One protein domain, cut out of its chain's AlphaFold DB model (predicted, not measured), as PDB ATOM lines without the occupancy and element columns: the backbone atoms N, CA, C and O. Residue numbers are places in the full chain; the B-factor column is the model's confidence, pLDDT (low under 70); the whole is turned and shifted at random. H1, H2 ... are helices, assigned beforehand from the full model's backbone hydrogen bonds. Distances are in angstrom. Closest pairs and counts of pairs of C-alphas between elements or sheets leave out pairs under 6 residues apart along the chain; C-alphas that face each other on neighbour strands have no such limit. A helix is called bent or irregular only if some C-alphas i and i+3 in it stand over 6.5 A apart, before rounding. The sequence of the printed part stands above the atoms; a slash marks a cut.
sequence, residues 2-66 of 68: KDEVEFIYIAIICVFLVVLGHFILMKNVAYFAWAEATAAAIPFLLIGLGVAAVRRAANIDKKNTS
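This is residues 2 to 66 of the 68 residues of an uncharacterized protein of Photobacterium halotolerans (UniProt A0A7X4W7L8). Two long helices make a hairpin that opens away from its loop: H1 runs one way, the chain turns, and H2 runs back beside it and sticks out beyond it with residues 57 to 64. The printed part has 65 residues, with two named helices, H1 then H2, and no named strand; the class is all helix. It is a rod spanning 53 by 18 by 14 A, only just loose, close to extended, with a radius of gyration of the C-alphas of 15.7 A.

Start with H1, residues 2 to 24, and go over the short link of 8 residues to H2, residues 33 to 64. The two form a helical hairpin, running opposite ways at a shallow tilt of 27 degrees. They touch with residues 21 to 24 of H1 and 35 to 42 of H2 alone; the closest C-alphas, those of Ile 24 and Ala 35, are 5.8 A apart. In H1 every O i to N i+4 pair is within hydrogen-bond range, in H2 26 of 28.

Find C-alpha 2 at (175.287, 164.777, 180.262); from there H1 runs 33.4 A to C-alpha 24. H2 runs 46.9 A from C-alpha 33 at (142.217, 150.306, 168.004) to C-alpha 64 at (172.109, 174.707, 194.648), with a kink of 26 degrees near residue 43. H2 is neither bent nor irregular, but only just: C-alphas 40 and 43 are 6.3 A apart.

Look to Tyr 31 and Ser 66 for the two C-alphas farthest apart, 53.5 A. The printed part has no cut. Residues 57 to 66 stand free. Mean pLDDT of the printed part is 74.8; it is under 70 at residues 2 to 4, 6, 27 to 34, 36 and 63 to 66.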
ATOM      1  N   LYS A   2     176.282 165.876 180.145       50.69
ATOM      2  CA  LYS A   2     175.287 164.777 180.262       50.69
ATOM      3  C   LYS A   2     173.862 165.273 180.580       50.69
ATOM      4  O   LYS A   2     172.917 164.872 179.910       50.69
ATOM      5  N   ASP A   3     173.728 166.218 181.512       61.53
ATOM      6  CA  ASP A   3     172.426 166.748 181.947       61.53
ATOM      7  C   ASP A   3     171.646 167.534 180.878       61.53
ATOM      8  O   ASP A   3     170.410 167.528 180.893       61.53
ATOM      9  N   GLU A   4     172.350 168.202 179.958       59.28
ATOM     10  CA  GLU A   4     171.761 168.998 178.867       59.28
ATOM     11  C   GLU A   4     171.188 168.103 177.763       59.28
ATOM     12  O   GLU A   4     170.099 168.364 177.252       59.28
ATOM     13  N   VAL A   5     171.876 167.000 177.448       72.69
ATOM     14  CA  VAL A   5     171.402 166.007 176.473       72.69
ATOM     15  C   VAL A   5     170.149 165.294 176.990       72.69
ATOM     16  O   VAL A   5     169.223 165.041 176.223       72.69
ATOM     17  N   GLU A   6     170.040 165.046 178.297       69.94
ATOM     18  CA  GLU A   6     168.789 164.529 178.863       69.94
ATOM     19  C   GLU A   6     167.631 165.533 178.730       69.94
ATOM     20  O   GLU A   6     166.487 165.125 178.549       69.94
ATOM     21  N   PHE A   7     167.890 166.845 178.792       73.19
ATOM     22  CA  PHE A   7     166.831 167.855 178.656       73.19
ATOM     23  C   PHE A   7     166.327 167.943 177.215       73.19
ATOM     24  O   PHE A   7     165.114 167.974 176.997       73.19
ATOM     25  N   ILE A   8     167.240 167.915 176.237       84.12
ATOM     26  CA  ILE A   8     166.872 167.930 174.816       84.12
ATOM     27  C   ILE A   8     166.056 166.683 174.452       84.12
ATOM     28  O   ILE A   8     165.056 166.779 173.745       84.12
ATOM     29  N   TYR A   9     166.431 165.520 174.993       79.25
ATOM     30  CA  TYR A   9     165.756 164.255 174.720       79.25
ATOM     31  C   TYR A   9     164.318 164.242 175.255       79.25
ATOM     32  O   TYR A   9     163.385 163.888 174.532       79.25
ATOM     33  N   ILE A  10     164.120 164.705 176.492       79.38
ATOM     34  CA  ILE A  10     162.787 164.828 177.100       79.38
ATOM     35  C   ILE A  10     161.922 165.822 176.314       79.38
ATOM     36  O   ILE A  10     160.742 165.556 176.088       79.38
ATOM     37  N   ALA A  11     162.497 166.941 175.861       82.38
ATOM     38  CA  ALA A  11     161.777 167.944 175.077       82.38
ATOM     39  C   ALA A  11     161.321 167.406 173.710       82.38
ATOM     40  O   ALA A  11     160.171 167.620 173.323       82.38
ATOM     41  N   ILE A  12     162.186 166.661 173.013       87.50
ATOM     42  CA  ILE A  12     161.857 166.010 171.736       87.50
ATOM     43  C   ILE A  12     160.714 165.010 171.927       87.50
ATOM     44  O   ILE A  12     159.738 165.050 171.177       87.50
ATOM     45  N   ILE A  13     160.798 164.160 172.955       83.19
ATOM     46  CA  ILE A  13     159.731 163.213 173.301       83.19
ATOM     47  C   ILE A  13     158.431 163.967 173.601       83.19
ATOM     48  O   ILE A  13     157.392 163.632 173.043       83.19
ATOM     49  N   CYS A  14     158.481 165.023 174.411       81.62
ATOM     50  CA  CYS A  14     157.304 165.809 174.776       81.62
ATOM     51  C   CYS A  14     156.599 166.412 173.546       81.62
ATOM     52  O   CYS A  14     155.387 166.262 173.398       81.62
ATOM     53  N   VAL A  15     157.351 167.011 172.614       86.06
ATOM     54  CA  VAL A  15     156.803 167.527 171.345       86.06
ATOM     55  C   VAL A  15     156.156 166.415 170.520       86.06
ATOM     56  O   VAL A  15     155.045 166.592 170.022       86.06
ATOM     57  N   PHE A  16     156.809 165.258 170.408       83.75
ATOM     58  CA  PHE A  16     156.280 164.122 169.650       83.75
ATOM     59  C   PHE A  16     154.952 163.617 170.232       83.75
ATOM     60  O   PHE A  16     153.990 163.369 169.505       83.75
ATOM     61  N   LEU A  17     154.881 163.529 171.560       78.69
ATOM     62  CA  LEU A  17     153.684 163.147 172.305       78.69
ATOM     63  C   LEU A  17     152.526 164.134 172.112       78.69
ATOM     64  O   LEU A  17     151.382 163.711 171.947       78.69
ATOM     65  N   VAL A  18     152.808 165.440 172.109       81.06
ATOM     66  CA  VAL A  18     151.792 166.488 171.905       81.06
ATOM     67  C   VAL A  18     151.197 166.416 170.497       81.06
ATOM     68  O   VAL A  18     149.975 166.479 170.344       81.06
ATOM     69  N   VAL A  19     152.037 166.227 169.474       83.62
ATOM     70  CA  VAL A  19     151.582 166.077 168.081       83.62
ATOM     71  C   VAL A  19     150.690 164.841 167.929       83.62
ATOM     72  O   VAL A  19     149.622 164.928 167.320       83.62
ATOM     73  N   LEU A  20     151.072 163.714 168.541       76.69
ATOM     74  CA  LEU A  20     150.255 162.497 168.559       76.69
ATOM     75  C   LEU A  20     148.910 162.711 169.260       76.69
ATOM     76  O   LEU A  20     147.888 162.263 168.745       76.69
ATOM     77  N   GLY A  21     148.880 163.436 170.381       75.25
ATOM     78  CA  GLY A  21     147.637 163.774 171.082       75.25
ATOM     79  C   GLY A  21     146.670 164.592 170.220       75.25
ATOM     80  O   GLY A  21     145.469 164.324 170.212       75.25
ATOM     81  N   HIS A  22     147.186 165.540 169.432       75.00
ATOM     82  CA  HIS A  22     146.363 166.327 168.510       75.00
ATOM     83  C   HIS A  22     145.807 165.479 167.355       75.00
ATOM     84  O   HIS A  22     144.671 165.671 166.923       75.00
ATOM     85  N   PHE A  23     146.582 164.493 166.899       72.06
ATOM     86  CA  PHE A  23     146.174 163.547 165.862       72.06
ATOM     87  C   PHE A  23     145.132 162.529 166.367       72.06
ATOM     88  O   PHE A  23     144.203 162.186 165.635       72.06
ATOM     89  N   ILE A  24     145.241 162.087 167.628       70.81
ATOM     90  CA  ILE A  24     144.333 161.108 168.254       70.81
ATOM     91  C   ILE A  24     142.938 161.682 168.538       70.81
ATOM     92  O   ILE A  24     141.953 160.948 168.498       70.81
ATOM     93  N   LEU A  25     142.844 162.991 168.804       70.75
ATOM     94  CA  LEU A  25     141.584 163.676 169.124       70.75
ATOM     95  C   LEU A  25     140.704 163.927 167.891       70.75
ATOM     96  O   LEU A  25     139.550 164.347 168.012       70.75
ATOM     97  N   MET A  26     141.239 163.687 166.692       70.56
ATOM     98  CA  MET A  26     140.487 163.821 165.456       70.56
ATOM     99  C   MET A  26     139.385 162.752 165.434       70.56
ATOM    100  O   MET A  26     139.655 161.557 165.497       70.56
ATOM    101  N   LYS A  27     138.123 163.189 165.335       56.19
ATOM    102  CA  LYS A  27     136.885 162.386 165.466       56.19
ATOM    103  C   LYS A  27     136.853 161.064 164.677       56.19
ATOM    104  O   LYS A  27     136.114 160.159 165.044       56.19
ATOM    105  N   ASN A  28     137.652 160.944 163.619       60.88
ATOM    106  CA  ASN A  28     137.730 159.761 162.764       60.88
ATOM    107  C   ASN A  28     138.722 158.687 163.254       60.88
ATOM    108  O   ASN A  28     138.706 157.563 162.764       60.88
ATOM    109  N   VAL A  29     139.599 159.026 164.201       56.91
ATOM    110  CA  VAL A  29     140.648 158.141 164.728       56.91
ATOM    111  C   VAL A  29     140.158 157.370 165.957       56.91
ATOM    112  O   VAL A  29     140.589 156.244 166.162       56.91
ATOM    113  N   ALA A  30     139.155 157.878 166.680       57.97
ATOM    114  CA  ALA A  30     138.521 157.209 167.826       57.97
ATOM    115  C   ALA A  30     137.902 155.825 167.519       57.97
ATOM    116  O   ALA A  30     137.584 155.086 168.442       57.97
ATOM    117  N   TYR A  31     137.737 155.465 166.241       60.78
ATOM    118  CA  TYR A  31     137.244 154.148 165.816       60.78
ATOM    119  C   TYR A  31     138.361 153.123 165.543       60.78
ATOM    120  O   TYR A  31     138.079 151.952 165.294       60.78
ATOM    121  N   PHE A  32     139.628 153.549 165.553       66.31
ATOM    122  CA  PHE A  32     140.783 152.681 165.331       66.31
ATOM    123  C   PHE A  32     141.369 152.206 166.665       66.31
ATOM    124  O   PHE A  32     141.706 153.016 167.521       66.31
ATOM    125  N   ALA A  33     141.618 150.901 166.799       65.00
ATOM    126  CA  ALA A  33     142.217 150.306 168.004       65.00
ATOM    127  C   ALA A  33     143.590 150.911 168.388       65.00
ATOM    128  O   ALA A  33     143.975 150.933 169.556       65.00
ATOM    129  N   TRP A  34     144.326 151.459 167.415       64.81
ATOM    130  CA  TRP A  34     145.581 152.188 167.653       64.81
ATOM    131  C   TRP A  34     145.378 153.512 168.410       64.81
ATOM    132  O   TRP A  34     146.264 153.957 169.148       64.81
ATOM    133  N   ALA A  35     144.212 154.137 168.253       71.62
ATOM    134  CA  ALA A  35     143.846 155.361 168.948       71.62
ATOM    135  C   ALA A  35     143.515 155.115 170.412       71.62
ATOM    136  O   ALA A  35     143.977 155.868 171.262       71.62
ATOM    137  N   GLU A  36     142.783 154.041 170.710       69.25
ATOM    138  CA  GLU A  36     142.477 153.640 172.085       69.25
ATOM    139  C   GLU A  36     143.759 153.319 172.864       69.25
ATOM    140  O   GLU A  36     143.941 153.795 173.986       69.25
ATOM    141  N   ALA A  37     144.700 152.604 172.235       73.06
ATOM    142  CA  ALA A  37     146.008 152.318 172.824       73.06
ATOM    143  C   ALA A  37     146.806 153.600 173.124       73.06
ATOM    144  O   ALA A  37     147.385 153.742 174.202       73.06
ATOM    145  N   THR A  38     146.804 154.562 172.198       75.50
ATOM    146  CA  THR A  38     147.511 155.838 172.386       75.50
ATOM    147  C   THR A  38     146.816 156.707 173.434       75.50
ATOM    148  O   THR A  38     147.486 157.299 174.275       75.50
ATOM    149  N   ALA A  39     145.481 156.734 173.451       75.38
ATOM    150  CA  ALA A  39     144.693 157.453 174.445       75.38
ATOM    151  C   ALA A  39     144.939 156.920 175.866       75.38
ATOM    152  O   ALA A  39     145.088 157.712 176.795       75.38
ATOM    153  N   ALA A  40     145.070 155.600 176.028       80.00
ATOM    154  CA  ALA A  40     145.463 154.979 177.293       80.00
ATOM    155  C   ALA A  40     146.944 155.221 177.652       80.00
ATOM    156  O   ALA A  40     147.300 155.240 178.830       80.00
ATOM    157  N   ALA A  41     147.812 155.456 176.664       79.62
ATOM    158  CA  ALA A  41     149.216 155.795 176.891       79.62
ATOM    159  C   ALA A  41     149.420 157.251 177.356       79.62
ATOM    160  O   ALA A  41     150.375 157.520 178.087       79.62
ATOM    161  N   ILE A  42     148.525 158.186 177.003       81.06
ATOM    162  CA  ILE A  42     148.575 159.595 177.448       81.06
ATOM    163  C   ILE A  42     148.713 159.728 178.979       81.06
ATOM    164  O   ILE A  42     149.665 160.377 179.417       81.06
ATOM    165  N   PRO A  43     147.846 159.129 179.822       80.62
ATOM    166  CA  PRO A  43     147.981 159.235 181.274       80.62
ATOM    167  C   PRO A  43     149.286 158.617 181.794       80.62
ATOM    168  O   PRO A  43     149.893 159.171 182.706       80.62
ATOM    169  N   PHE A  44     149.780 157.538 181.181       81.75
ATOM    170  CA  PHE A  44     151.080 156.954 181.533       81.75
ATOM    171  C   PHE A  44     152.245 157.907 181.249       81.75
ATOM    172  O   PHE A  44     153.148 158.059 182.076       81.75
ATOM    173  N   LEU A  45     152.214 158.585 180.106       81.06
ATOM    174  CA  LEU A  45     153.235 159.556 179.732       81.06
ATOM    175  C   LEU A  45     153.176 160.817 180.599       81.06
ATOM    176  O   LEU A  45     154.224 161.330 180.989       81.06
ATOM    177  N   LEU A  46     151.975 161.275 180.968       80.50
ATOM    178  CA  LEU A  46     151.786 162.383 181.911       80.50
ATOM    179  C   LEU A  46     152.376 162.061 183.290       80.50
ATOM    180  O   LEU A  46     153.066 162.899 183.871       80.50
ATOM    181  N   ILE A  47     152.167 160.838 183.788       85.12
ATOM    182  CA  ILE A  47     152.766 160.368 185.048       85.12
ATOM    183  C   ILE A  47     154.296 160.351 184.929       85.12
ATOM    184  O   ILE A  47     154.990 160.879 185.799       85.12
ATOM    185  N   GLY A  48     154.831 159.783 183.843       84.69
ATOM    186  CA  GLY A  48     156.275 159.717 183.603       84.69
ATOM    187  C   GLY A  48     156.925 161.101 183.551       84.69
ATOM    188  O   GLY A  48     157.951 161.329 184.198       84.69
ATOM    189  N   LEU A  49     156.292 162.044 182.851       80.56
ATOM    190  CA  LEU A  49     156.763 163.423 182.758       80.56
ATOM    191  C   LEU A  49     156.687 164.141 184.113       80.56
ATOM    192  O   LEU A  49     157.632 164.834 184.485       80.56
ATOM    193  N   GLY A  50     155.613 163.930 184.880       85.19
ATOM    194  CA  GLY A  50     155.463 164.487 186.225       85.19
ATOM    195  C   GLY A  50     156.555 164.004 187.184       85.19
ATOM    196  O   GLY A  50     157.200 164.812 187.851       85.19
ATOM    197  N   VAL A  51     156.843 162.699 187.201       86.56
ATOM    198  CA  VAL A  51     157.914 162.129 188.035       86.56
ATOM    199  C   VAL A  51     159.291 162.637 187.600       86.56
ATOM    200  O   VAL A  51     160.118 162.972 188.452       86.56
ATOM    201  N   ALA A  52     159.544 162.726 186.292       81.12
ATOM    202  CA  ALA A  52     160.793 163.268 185.763       81.12
ATOM    203  C   ALA A  52     160.982 164.744 186.150       81.12
ATOM    204  O   ALA A  52     162.071 165.124 186.583       81.12
ATOM    205  N   ALA A  53     159.923 165.554 186.068       80.50
ATOM    206  CA  ALA A  53     159.941 166.958 186.464       80.50
ATOM    207  C   ALA A  53     160.227 167.124 187.965       80.50
ATOM    208  O   ALA A  53     161.112 167.897 188.332       80.50
ATOM    209  N   VAL A  54     159.555 166.350 188.825       86.75
ATOM    210  CA  VAL A  54     159.785 166.375 190.282       86.75
ATOM    211  C   VAL A  54     161.214 165.949 190.624       86.75
ATOM    212  O   VAL A  54     161.884 166.616 191.410       86.75
ATOM    213  N   ARG A  55     161.724 164.876 190.007       83.12
ATOM    214  CA  ARG A  55     163.110 164.422 190.215       83.12
ATOM    215  C   ARG A  55     164.136 165.455 189.755       83.12
ATOM    216  O   ARG A  55     165.107 165.694 190.465       83.12
ATOM    217  N   ARG A  56     163.924 166.077 188.592       77.25
ATOM    218  CA  ARG A  56     164.776 167.166 188.089       77.25
ATOM    219  C   ARG A  56     164.769 168.352 189.049       77.25
ATOM    220  O   ARG A  56     165.846 168.809 189.417       77.25
ATOM    221  N   ALA A  57     163.594 168.804 189.487       82.12
ATOM    222  CA  ALA A  57     163.465 169.906 190.438       82.12
ATOM    223  C   ALA A  57     164.195 169.602 191.758       82.12
ATOM    224  O   ALA A  57     164.997 170.412 192.214       82.12
ATOM    225  N   ALA A  58     164.010 168.398 192.309       85.38
ATOM    226  CA  ALA A  58     164.685 167.965 193.531       85.38
ATOM    227  C   ALA A  58     166.216 167.863 193.376       85.38
ATOM    228  O   ALA A  58     166.955 168.207 194.295       85.38
ATOM    229  N   ASN A  59     166.719 167.411 192.224       81.62
ATOM    230  CA  ASN A  59     168.162 167.362 191.968       81.62
ATOM    231  C   ASN A  59     168.775 168.757 191.782       81.62
ATOM    232  O   ASN A  59     169.901 168.984 192.223       81.62
ATOM    233  N   ILE A  60     168.059 169.683 191.137       80.19
ATOM    234  CA  ILE A  60     168.502 171.074 190.972       80.19
ATOM    235  C   ILE A  60     168.579 171.764 192.339       80.19
ATOM    236  O   ILE A  60     169.579 172.411 192.635       80.19
ATOM    237  N   ASP A  61     167.575 171.565 193.194       77.38
ATOM    238  CA  ASP A  61     167.545 172.083 194.566       77.38
ATOM    239  C   ASP A  61     168.751 171.598 195.395       77.38
ATOM    240  O   ASP A  61     169.525 172.401 195.923       77.38
ATOM    241  N   LYS A  62     169.032 170.287 195.365       73.19
ATOM    242  CA  LYS A  62     170.217 169.703 196.021       73.19
ATOM    243  C   LYS A  62     171.549 170.236 195.486       73.19
ATOM    244  O   LYS A  62     172.518 170.362 196.237       73.19
ATOM    245  N   LYS A  63     171.624 170.532 194.187       67.75
ATOM    246  CA  LYS A  63     172.834 171.087 193.571       67.75
ATOM    247  C   LYS A  63     173.073 172.537 193.998       67.75
ATOM    248  O   LYS A  63     174.228 172.921 194.142       67.75
ATOM    249  N   ASN A  64     172.011 173.313 194.212       61.41
ATOM    250  CA  ASN A  64     172.109 174.707 194.648       61.41
ATOM    251  C   ASN A  64     172.437 174.839 196.145       61.41
ATOM    252  O   ASN A  64     173.163 175.753 196.503       61.41
ATOM    253  N   THR A  65     171.997 173.911 197.005       62.12
ATOM    254  CA  THR A  65     172.322 173.944 198.451       62.12
ATOM    255  C   THR A  65     173.727 173.439 198.812       62.12
ATOM    256  O   THR A  65     174.116 173.551 199.967       62.12
ATOM    257  N   SER A  66     174.468 172.838 197.872       54.94
ATOM    258  CA  SER A  66     175.834 172.312 198.102       54.94
ATOM    259  C   SER A  66     176.932 173.205 197.504       54.94
ATOM    260  O   SER A  66     178.099 172.819 197.486       54.94
TER     261      SER A  66